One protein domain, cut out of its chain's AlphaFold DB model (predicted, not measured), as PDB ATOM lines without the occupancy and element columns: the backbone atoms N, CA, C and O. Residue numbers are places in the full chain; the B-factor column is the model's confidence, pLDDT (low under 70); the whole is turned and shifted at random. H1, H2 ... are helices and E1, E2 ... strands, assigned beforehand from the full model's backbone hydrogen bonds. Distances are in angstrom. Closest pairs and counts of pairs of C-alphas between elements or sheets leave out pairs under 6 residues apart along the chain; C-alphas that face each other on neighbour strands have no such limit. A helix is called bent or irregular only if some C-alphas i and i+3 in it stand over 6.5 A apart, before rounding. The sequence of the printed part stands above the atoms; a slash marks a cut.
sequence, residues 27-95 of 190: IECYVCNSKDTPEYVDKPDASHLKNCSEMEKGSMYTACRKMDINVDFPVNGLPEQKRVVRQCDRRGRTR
ATOM      1  N   ILE A  27      35.831  11.114 -27.217       87.44
ATOM      2  CA  ILE A  27      36.829  11.695 -28.118       87.44
ATOM      3  C   ILE A  27      37.084  13.132 -27.689       87.44
ATOM      4  O   ILE A  27      36.157  13.938 -27.653       87.44
ATOM      5  N   GLU A  28      38.343  13.466 -27.435       91.25
ATOM      6  CA  GLU A  28      38.766  14.833 -27.154       91.25
ATOM      7  C   GLU A  28      39.421  15.449 -28.391       91.25
ATOM      8  O   GLU A  28      40.319  14.867 -29.002       91.25
ATOM      9  N   CYS A  29      38.960  16.638 -28.775       92.31
ATOM     10  CA  CYS A  29      39.488  17.382 -29.910       92.31
ATOM     11  C   CYS A  29      39.771  18.823 -29.511       92.31
ATOM     12  O   CYS A  29      39.049  19.422 -28.716       92.31
ATOM     13  N   TYR A  30      40.779  19.421 -30.139       93.38
ATOM     14  CA  TYR A  30      40.942  20.867 -30.085       93.38
ATOM     15  C   TYR A  30      39.798  21.542 -30.848       93.38
ATOM     16  O   TYR A  30      39.575  21.234 -32.023       93.38
ATOM     17  N   VAL A  31      39.086  22.453 -30.190       92.44
ATOM     18  CA  VAL A  31      38.019  23.265 -30.783       92.44
ATOM     19  C   VAL A  31      38.468  24.722 -30.781       92.44
ATOM     20  O   VAL A  31      38.426  25.385 -29.747       92.44
ATOM     21  N   CYS A  32      38.949  25.209 -31.925       92.62
ATOM     22  CA  CYS A  32      39.498  26.560 -32.052       92.62
ATOM     23  C   CYS A  32      39.427  27.096 -33.490       92.62
ATOM     24  O   CYS A  32      39.318  26.336 -34.459       92.62
ATOM     25  N   ASN A  33      39.495  28.421 -33.623       91.62
ATOM     26  CA  ASN A  33      39.456  29.131 -34.896       91.62
ATOM     27  C   ASN A  33      40.545  30.205 -34.926       91.62
ATOM     28  O   ASN A  33      40.502  31.163 -34.157       91.62
ATOM     29  N   SER A  34      41.504  30.073 -35.840       89.62
ATOM     30  CA  SER A  34      42.629  31.005 -35.910       89.62
ATOM     31  C   SER A  34      42.265  32.382 -36.472       89.62
ATOM     32  O   SER A  34      43.109  33.269 -36.507       89.62
ATOM     33  N   LYS A  35      41.024  32.562 -36.946       87.62
ATOM     34  CA  LYS A  35      40.502  33.883 -37.311       87.62
ATOM     35  C   LYS A  35      40.395  34.794 -36.087       87.62
ATOM     36  O   LYS A  35      40.619  35.990 -36.212       87.62
ATOM     37  N   ASP A  36      40.023  34.218 -34.948       86.62
ATOM     38  CA  ASP A  36      39.768  34.960 -33.716       86.62
ATOM     39  C   ASP A  36      41.051  35.082 -32.880       86.62
ATOM     40  O   ASP A  36      41.267  36.085 -32.205       86.62
ATOM     41  N   THR A  37      41.939  34.084 -32.957       84.12
ATOM     42  CA  THR A  37      43.240  34.108 -32.273       84.12
ATOM     43  C   THR A  37      44.318  33.467 -33.156       84.12
ATOM     44  O   THR A  37      44.274  32.256 -33.395       84.12
ATOM     45  N   PRO A  38      45.300  34.235 -33.657       82.50
ATOM     46  CA  PRO A  38      46.274  33.744 -34.637       82.50
ATOM     47  C   PRO A  38      47.219  32.663 -34.083       82.50
ATOM     48  O   PRO A  38      47.769  31.877 -34.849       82.50
ATOM     49  N   GLU A  39      47.361  32.559 -32.763       81.56
ATOM     50  CA  GLU A  39      48.232  31.589 -32.082       81.56
ATOM     51  C   GLU A  39      47.813  30.123 -32.327       81.56
ATOM     52  O   GLU A  39      48.638  29.209 -32.304       81.56
ATOM     53  N   TYR A  40      46.542  29.878 -32.670       82.69
ATOM     54  CA  TYR A  40      46.008  28.527 -32.895       82.69
ATOM     55  C   TYR A  40      46.410  27.881 -34.227       82.69
ATOM     56  O   TYR A  40      46.054  26.720 -34.467       82.69
ATOM     57  N   VAL A  41      47.113  28.610 -35.101       82.56
ATOM     58  CA  VAL A  41      47.594  28.078 -36.386       82.56
ATOM     59  C   VAL A  41      48.523  26.889 -36.145       82.56
ATOM     60  O   VAL A  41      48.266  25.791 -36.655       82.56
ATOM     61  N   ASP A  42      49.534  27.083 -35.301       80.88
ATOM     62  CA  ASP A  42      50.588  26.094 -35.084       80.88
ATOM     63  C   ASP A  42      50.321  25.235 -33.850       80.88
ATOM     64  O   ASP A  42      50.342  24.000 -33.929       80.88
ATOM     65  N   LYS A  43      50.011  25.866 -32.713       83.88
ATOM     66  CA  LYS A  43      49.942  25.171 -31.426       83.88
ATOM     67  C   LYS A  43      48.714  25.612 -30.625       83.88
ATOM     68  O   LYS A  43      48.772  26.613 -29.924       83.88
ATOM     69  N   PRO A  44      47.587  24.881 -30.717       84.00
ATOM     70  CA  PRO A  44      46.436  25.174 -29.879       84.00
ATOM     71  C   PRO A  44      46.737  24.820 -28.418       84.00
ATOM     72  O   PRO A  44      47.275  23.748 -28.126       84.00
ATOM     73  N   ASP A  45      46.349  25.704 -27.507       86.62
ATOM     74  CA  ASP A  45      46.498  25.475 -26.073       86.62
ATOM     75  C   ASP A  45      45.582  24.363 -25.562       86.62
ATOM     76  O   ASP A  45      44.496  24.116 -26.097       86.62
ATOM     77  N   ALA A  46      45.987  23.725 -24.461       87.31
ATOM     78  CA  ALA A  46      45.213  22.671 -23.802       87.31
ATOM     79  C   ALA A  46      43.823  23.140 -23.323       87.31
ATOM     80  O   ALA A  46      42.913  22.326 -23.213       87.31
ATOM     81  N   SER A  47      43.620  24.444 -23.115       87.44
ATOM     82  CA  SER A  47      42.314  25.039 -22.777       87.44
ATOM     83  C   SER A  47      41.238  24.815 -23.854       87.44
ATOM     84  O   SER A  47      40.038  24.806 -23.554       87.44
ATOM     85  N   HIS A  48      41.667  24.591 -25.099       86.38
ATOM     86  CA  HIS A  48      40.806  24.335 -26.254       86.38
ATOM     87  C   HIS A  48      40.565  22.850 -26.503       86.38
ATOM     88  O   HIS A  48      39.819  22.509 -27.422       86.38
ATOM     89  N   LEU A  49      41.177  21.967 -25.714       92.12
ATOM     90  CA  LEU A  49      40.883  20.546 -25.750       92.12
ATOM     91  C   LEU A  49      39.508  20.330 -25.110       92.12
ATOM     92  O   LEU A  49      39.308  20.600 -23.926       92.12
ATOM     93  N   LYS A  50      38.531  19.926 -25.921       91.75
ATOM     94  CA  LYS A  50      37.148  19.708 -25.496       91.75
ATOM     95  C   LYS A  50      36.735  18.277 -25.778       91.75
ATOM     96  O   LYS A  50      37.071  17.717 -26.824       91.75
ATOM     97  N   ASN A  51      35.949  17.721 -24.867       91.81
ATOM     98  CA  ASN A  51      35.301  16.441 -25.065       91.81
ATOM     99  C   ASN A  51      34.144  16.604 -26.059       91.81
ATOM    100  O   ASN A  51      33.172  17.317 -25.809       91.81
ATOM    101  N   CYS A  52      34.239  15.941 -27.208       90.00
ATOM    102  CA  CYS A  52      33.217  16.017 -28.242       90.00
ATOM    103  C   CYS A  52      31.875  15.437 -27.782       90.00
ATOM    104  O   CYS A  52      30.834  15.873 -28.268       90.00
ATOM    105  N   SER A  53      31.874  14.501 -26.831       87.88
ATOM    106  CA  SER A  53      30.650  13.909 -26.282       87.88
ATOM    107  C   SER A  53      29.808  14.909 -25.482       87.88
ATOM    108  O   SER A  53      28.605  14.703 -25.347       87.88
ATOM    109  N   GLU A  54      30.414  15.993 -24.993       88.06
ATOM    110  CA  GLU A  54      29.756  17.042 -24.199       88.06
ATOM    111  C   GLU A  54      29.242  18.209 -25.057       88.06
ATOM    112  O   GLU A  54      28.538  19.093 -24.573       88.06
ATOM    113  N   MET A  55      29.585  18.234 -26.347       86.19
ATOM    114  CA  MET A  55      29.103  19.258 -27.269       86.19
ATOM    115  C   MET A  55      27.627  19.042 -27.636       86.19
ATOM    116  O   MET A  55      27.075  17.964 -27.457       86.19
ATOM    117  N   GLU A  56      27.002  20.038 -28.272       86.12
ATOM    118  CA  GLU A  56      25.574  20.039 -28.657       86.12
ATOM    119  C   GLU A  56      25.103  18.769 -29.401       86.12
ATOM    120  O   GLU A  56      23.952  18.360 -29.290       86.12
ATOM    121  N   LYS A  57      25.995  18.123 -30.166       80.75
ATOM    122  CA  LYS A  57      25.692  16.901 -30.939       80.75
ATOM    123  C   LYS A  57      26.261  15.624 -30.315       80.75
ATOM    124  O   LYS A  57      26.118  14.560 -30.913       80.75
ATOM    125  N   GLY A  58      26.888  15.739 -29.145       82.19
ATOM    126  CA  GLY A  58      27.431  14.678 -28.303       82.19
ATOM    127  C   GLY A  58      27.978  13.473 -29.061       82.19
ATOM    128  O   GLY A  58      28.933  13.579 -29.831       82.19
ATOM    129  N   SER A  59      27.315  12.327 -28.890       81.69
ATOM    130  CA  SER A  59      27.696  11.027 -29.464       81.69
ATOM    131  C   SER A  59      27.722  10.960 -30.998       81.69
ATOM    132  O   SER A  59      28.195   9.976 -31.566       81.69
ATOM    133  N   MET A  60      27.237  11.985 -31.708       83.75
ATOM    134  CA  MET A  60      27.358  12.057 -33.169       83.75
ATOM    135  C   MET A  60      28.796  12.321 -33.622       83.75
ATOM    136  O   MET A  60      29.150  11.997 -34.764       83.75
ATOM    137  N   TYR A  61      29.612  12.934 -32.766       87.38
ATOM    138  CA  TYR A  61      31.010  13.190 -33.057       87.38
ATOM    139  C   TYR A  61      31.825  11.918 -32.872       87.38
ATOM    140  O   TYR A  61      31.803  11.273 -31.832       87.38
ATOM    141  N   THR A  62      32.529  11.540 -33.930       87.56
ATOM    142  CA  THR A  62      33.266  10.268 -34.019       87.56
ATOM    143  C   THR A  62      34.682  10.468 -34.562       87.56
ATOM    144  O   THR A  62      35.393   9.495 -34.805       87.56
ATOM    145  N   ALA A  63      35.093  11.722 -34.792       88.62
ATOM    146  CA  ALA A  63      36.428  12.099 -35.239       88.62
ATOM    147  C   ALA A  63      36.735  13.578 -34.934       88.62
ATOM    148  O   ALA A  63      35.829  14.402 -34.816       88.62
ATOM    149  N   CYS A  64      38.021  13.929 -34.906       90.56
ATOM    150  CA  CYS A  64      38.477  15.318 -34.965       90.56
ATOM    151  C   CYS A  64      38.703  15.741 -36.416       90.56
ATOM    152  O   CYS A  64      39.172  14.946 -37.234       90.56
ATOM    153  N   ARG A  65      38.437  17.009 -36.735       91.44
ATOM    154  CA  ARG A  65      38.736  17.583 -38.048       91.44
ATOM    155  C   ARG A  65      39.491  18.897 -37.925       91.44
ATOM    156  O   ARG A  65      39.063  19.803 -37.216       91.44
ATOM    157  N   LYS A  66      40.573  19.006 -38.697       90.94
ATOM    158  CA  LYS A  66      41.291  20.252 -38.973       90.94
ATOM    159  C   LYS A  66      40.921  20.737 -40.376       90.94
ATOM    160  O   LYS A  66      40.835  19.935 -41.305       90.94
ATOM    161  N   MET A  67      40.653  22.027 -40.520       90.56
ATOM    162  CA  MET A  67      40.390  22.689 -41.795       90.56
ATOM    163  C   MET A  67      41.373  23.843 -41.952       90.56
ATOM    164  O   MET A  67      41.241  24.857 -41.272       90.56
ATOM    165  N   ASP A  68      42.341  23.682 -42.846       91.06
ATOM    166  CA  ASP A  68      43.222  24.755 -43.294       91.06
ATOM    167  C   ASP A  68      42.525  25.457 -44.472       91.06
ATOM    168  O   ASP A  68      42.462  24.935 -45.584       91.06
ATOM    169  N   ILE A  69      41.884  26.591 -44.198       87.25
ATOM    170  CA  ILE A  69      41.164  27.392 -45.189       87.25
ATOM    171  C   ILE A  69      42.129  28.467 -45.674       87.25
ATOM    172  O   ILE A  69      42.486  29.356 -44.903       87.25
ATOM    173  N   ASN A  70      42.531  28.381 -46.938       88.56
ATOM    174  CA  ASN A  70      43.359  29.385 -47.589       88.56
ATOM    175  C   ASN A  70      42.594  29.977 -48.776       88.56
ATOM    176  O   ASN A  70      42.151  29.241 -49.658       88.56
ATOM    177  N   VAL A  71      42.378  31.287 -48.749       85.50
ATOM    178  CA  VAL A  71      41.758  32.061 -49.823       85.50
ATOM    179  C   VAL A  71      42.806  33.063 -50.279       85.50
ATOM    180  O   VAL A  71      42.959  34.112 -49.662       85.50
ATOM    181  N   ASP A  72      43.539  32.691 -51.327       83.50
ATOM    182  CA  ASP A  72      44.708  33.424 -51.835       83.50
ATOM    183  C   ASP A  72      44.345  34.651 -52.685       83.50
ATOM    184  O   ASP A  72      45.214  35.426 -53.064       83.50
ATOM    185  N   PHE A  73      43.062  34.827 -53.018       83.00
ATOM    186  CA  PHE A  73      42.605  35.927 -53.861       83.00
ATOM    187  C   PHE A  73      41.293  36.503 -53.344       83.00
ATOM    188  O   PHE A  73      40.428  35.746 -52.885       83.00
ATOM    189  N   PRO A  74      41.095  37.825 -53.466       80.81
ATOM    190  CA  PRO A  74      39.847  38.448 -53.083       80.81
ATOM    191  C   PRO A  74      38.724  37.967 -54.001       80.81
ATOM    192  O   PRO A  74      38.654  38.306 -55.182       80.81
ATOM    193  N   VAL A  75      37.819  37.169 -53.448       80.94
ATOM    194  CA  VAL A  75      36.600  36.722 -54.125       80.94
ATOM    195  C   VAL A  75      35.424  37.515 -53.577       80.94
ATOM    196  O   VAL A  75      35.196  37.556 -52.371       80.94
ATOM    197  N   ASN A  76      34.662  38.154 -54.466       78.44
ATOM    198  CA  ASN A  76      33.460  38.925 -54.116       78.44
ATOM    199  C   ASN A  76      33.710  40.076 -53.116       78.44
ATOM    200  O   ASN A  76      32.859  40.352 -52.273       78.44
ATOM    201  N   GLY A  77      34.877  40.730 -53.180       80.06
ATOM    202  CA  GLY A  77      35.224  41.848 -52.290       80.06
ATOM    203  C   GLY A  77      35.579  41.442 -50.854       80.06
ATOM    204  O   GLY A  77      35.746  42.309 -50.000       80.06
ATOM    205  N   LEU A  78      35.704  40.142 -50.571       78.62
ATOM    206  CA  LEU A  78      36.271  39.657 -49.315       78.62
ATOM    207  C   LEU A  78      37.801  39.665 -49.414       78.62
ATOM    208  O   LEU A  78      38.323  39.256 -50.451       78.62
ATOM    209  N   PRO A  79      38.524  40.106 -48.369       81.75
ATOM    210  CA  PRO A  79      39.978  40.060 -48.362       81.75
ATOM    211  C   PRO A  79      40.480  38.614 -48.382       81.75
ATOM    212  O   PRO A  79      39.780  37.686 -47.959       81.75
ATOM    213  N   GLU A  80      41.713  38.445 -48.850       83.25
ATOM    214  CA  GLU A  80      42.451  37.192 -48.710       83.25
ATOM    215  C   GLU A  80      42.467  36.738 -47.243       83.25
ATOM    216  O   GLU A  80      42.554  37.543 -46.310       83.25
ATOM    217  N   GLN A  81      42.315  35.433 -47.018       83.75
ATOM    218  CA  GLN A  81      42.264  34.896 -45.665       83.75
ATOM    219  C   GLN A  81      42.876  33.508 -45.592       83.75
ATOM    220  O   GLN A  81      42.404  32.562 -46.222       83.75
ATOM    221  N   LYS A  82      43.848  33.375 -44.692       88.00
ATOM    222  CA  LYS A  82      44.394  32.101 -44.246       88.00
ATOM    223  C   LYS A  82      43.962  31.854 -42.807       88.00
ATOM    224  O   LYS A  82      44.269  32.648 -41.921       88.00
ATOM    225  N   ARG A  83      43.219  30.776 -42.562       90.75
ATOM    226  CA  ARG A  83      42.797  30.394 -41.209       90.75
ATOM    227  C   ARG A  83      42.746  28.887 -41.009       90.75
ATOM    228  O   ARG A  83      42.415  28.132 -41.918       90.75
ATOM    229  N   VAL A  84      42.994  28.469 -39.778       91.06
ATOM    230  CA  VAL A  84      42.905  27.091 -39.313       91.06
ATOM    231  C   VAL A  84      41.704  26.965 -38.390       91.06
ATOM    232  O   VAL A  84      41.588  27.691 -37.405       91.06
ATOM    233  N   VAL A  85      40.809  26.029 -38.692       92.62
ATOM    234  CA  VAL A  85      39.664  25.696 -37.839       92.62
ATOM    235  C   VAL A  85      39.787  24.250 -37.386       92.62
ATOM    236  O   VAL A  85      39.893  23.343 -38.213       92.62
ATOM    237  N   ARG A  86      39.759  24.020 -36.075       92.69
ATOM    238  CA  ARG A  86      39.726  22.685 -35.470       92.69
ATOM    239  C   ARG A  86      38.375  22.488 -34.797       92.69
ATOM    240  O   ARG A  86      37.899  23.378 -34.100       92.69
ATOM    241  N   GLN A  87      37.729  21.355 -35.050       92.75
ATOM    242  CA  GLN A  87      36.406  21.051 -34.505       92.75
ATOM    243  C   GLN A  87      36.141  19.544 -34.462       92.75
ATOM    244  O   GLN A  87      36.722  18.771 -35.230       92.75
ATOM    245  N   CYS A  88      35.205  19.138 -33.609       92.06
ATOM    246  CA  CYS A  88      34.633  17.798 -33.637       92.06
ATOM    247  C   CYS A  88      33.832  17.588 -34.937       92.06
ATOM    248  O   CYS A  88      33.116  18.481 -35.403       92.06
ATOM    249  N   ASP A  89      33.950  16.410 -35.547       91.56
ATOM    250  CA  ASP A  89      33.209  16.033 -36.752       91.56
ATOM    251  C   ASP A  89      32.703  14.586 -36.654       91.56
ATOM    252  O   ASP A  89      33.103  13.786 -35.802       91.56
ATOM    253  N   ARG A  90      31.770  14.242 -37.535       88.31
ATOM    254  CA  ARG A  90      31.300  12.872 -37.698       88.31
ATOM    255  C   ARG A  90      32.157  12.167 -38.744       88.31
ATOM    256  O   ARG A  90      32.348  12.670 -39.854       88.31
ATOM    257  N   ARG A  91      32.630  10.965 -38.417       73.12
ATOM    258  CA  ARG A  91      33.374  10.083 -39.321       73.12
ATOM    259  C   ARG A  91      32.577   9.897 -40.621       73.12
ATOM    260  O   ARG A  91      31.384   9.601 -40.587       73.12
ATOM    261  N   GLY A  92      33.222  10.130 -41.765       67.00
ATOM    262  CA  GLY A  92      32.611   9.996 -43.096       67.00
ATOM    263  C   GLY A  92      31.955  11.258 -43.673       67.00
ATOM    264  O   GLY A  92      31.461  11.215 -44.797       67.00
ATOM    265  N   ARG A  93      31.972  12.401 -42.971       57.31
ATOM    266  CA  ARG A  93      31.490  13.682 -43.517       57.31
ATOM    267  C   ARG A  93      32.640  14.513 -44.106       57.31
ATOM    268  O   ARG A  93      32.839  15.677 -43.763       57.31
ATOM    269  N   THR A  94      33.398  13.942 -45.041       51.44
ATOM    270  CA  THR A  94      34.315  14.720 -45.887       51.44
ATOM    271  C   THR A  94      33.498  15.699 -46.728       51.44
ATOM    272  O   THR A  94      32.977  15.348 -47.782       51.44
ATOM    273  N   ARG A  95      33.398  16.961 -46.285       53.81
ATOM    274  CA  ARG A  95      32.856  18.052 -47.126       53.81
ATOM    275  C   ARG A  95      33.672  18.231 -48.417       53.81
ATOM    276  O   ARG A  95      33.144  18.759 -49.385       53.81
TER     277      ARG A  95
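This is residues 27 to 95 of the 190 residues of the protein "Putative secreted protein" of Ixodes ricinus (UniProt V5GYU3). A long hairpin of two strands, E3 and E4, makes the length of this domain, and a smaller part, the short strand pair E1 and E2 with the tiny helix H1, lies along one side of it. Residues 32 to 33, between E1 and H1, pair with residues 85 to 86 of E4 and tie this smaller part to the hairpin. The 69 printed residues hold, in order, E1, H1, E2, E3 and E4; the two sheets, E1 - E2 and E3 - E4, are both antiparallel. The class is mostly strand, though under half of the residues are in named elements. The whole is only just loose, close to compact, with a radius of gyration of the C-alphas of 13.6 A and spans of 39 by 26 by 17 A.

Start at E1, residues 28 to 30, and look across to its antiparallel neighbour E2, residues 49 to 51: their directions stand at 142 degrees, and N 29 and O 50 are 2.9 A apart, within hydrogen-bond range. Between them in the chain you find H1, residues 38 to 41, too short for any O i to N i+4 pair; its one O i to N i+3 pair is within hydrogen-bond range. Next read E3, residues 63 to 71, and E4, residues 81 to 89, an antiparallel hairpin at 165 degrees, with N 67 and O 85 at 2.8 A and N 83 and O 69 at 2.8 A, both within hydrogen-bond range. Now compare the two sheets: the closest C-alphas of E1 and E4 are those of Tyr 30 and Arg 86, 5.8 A apart. For E1 and E3 they are those of Cys 29 and Cys 64, at 5.6 A. For H1 and E4 they are those of Val 41 and Val 84, also at 5.6 A. H1 and E3 are apart, and E2 is apart from both E3 and E4.

Find C-alpha 28 at (38.766, 14.833, -27.154), where E1 begins; it is 7.1 A long. H1 measures 6.1 A from C-alpha 38 to C-alpha 41, and is neither bent nor irregular, but only just. E2 spans 7.0 A. E3 begins at C-alpha 63, (36.428, 12.099, -35.239), and runs 25.3 A; E4 runs 22.7 A and ends at C-alpha 89, (33.209, 16.033, -36.752).

Look for the two C-alphas farthest apart at Ser 59 and Gly 77, 39.1 A. The printed part has no cut. The link from E2 to E3, with 11 residues, is long; the other links are short. The mean pLDDT of the printed part is 85.1, and it is under 70 at residues 92 to 95.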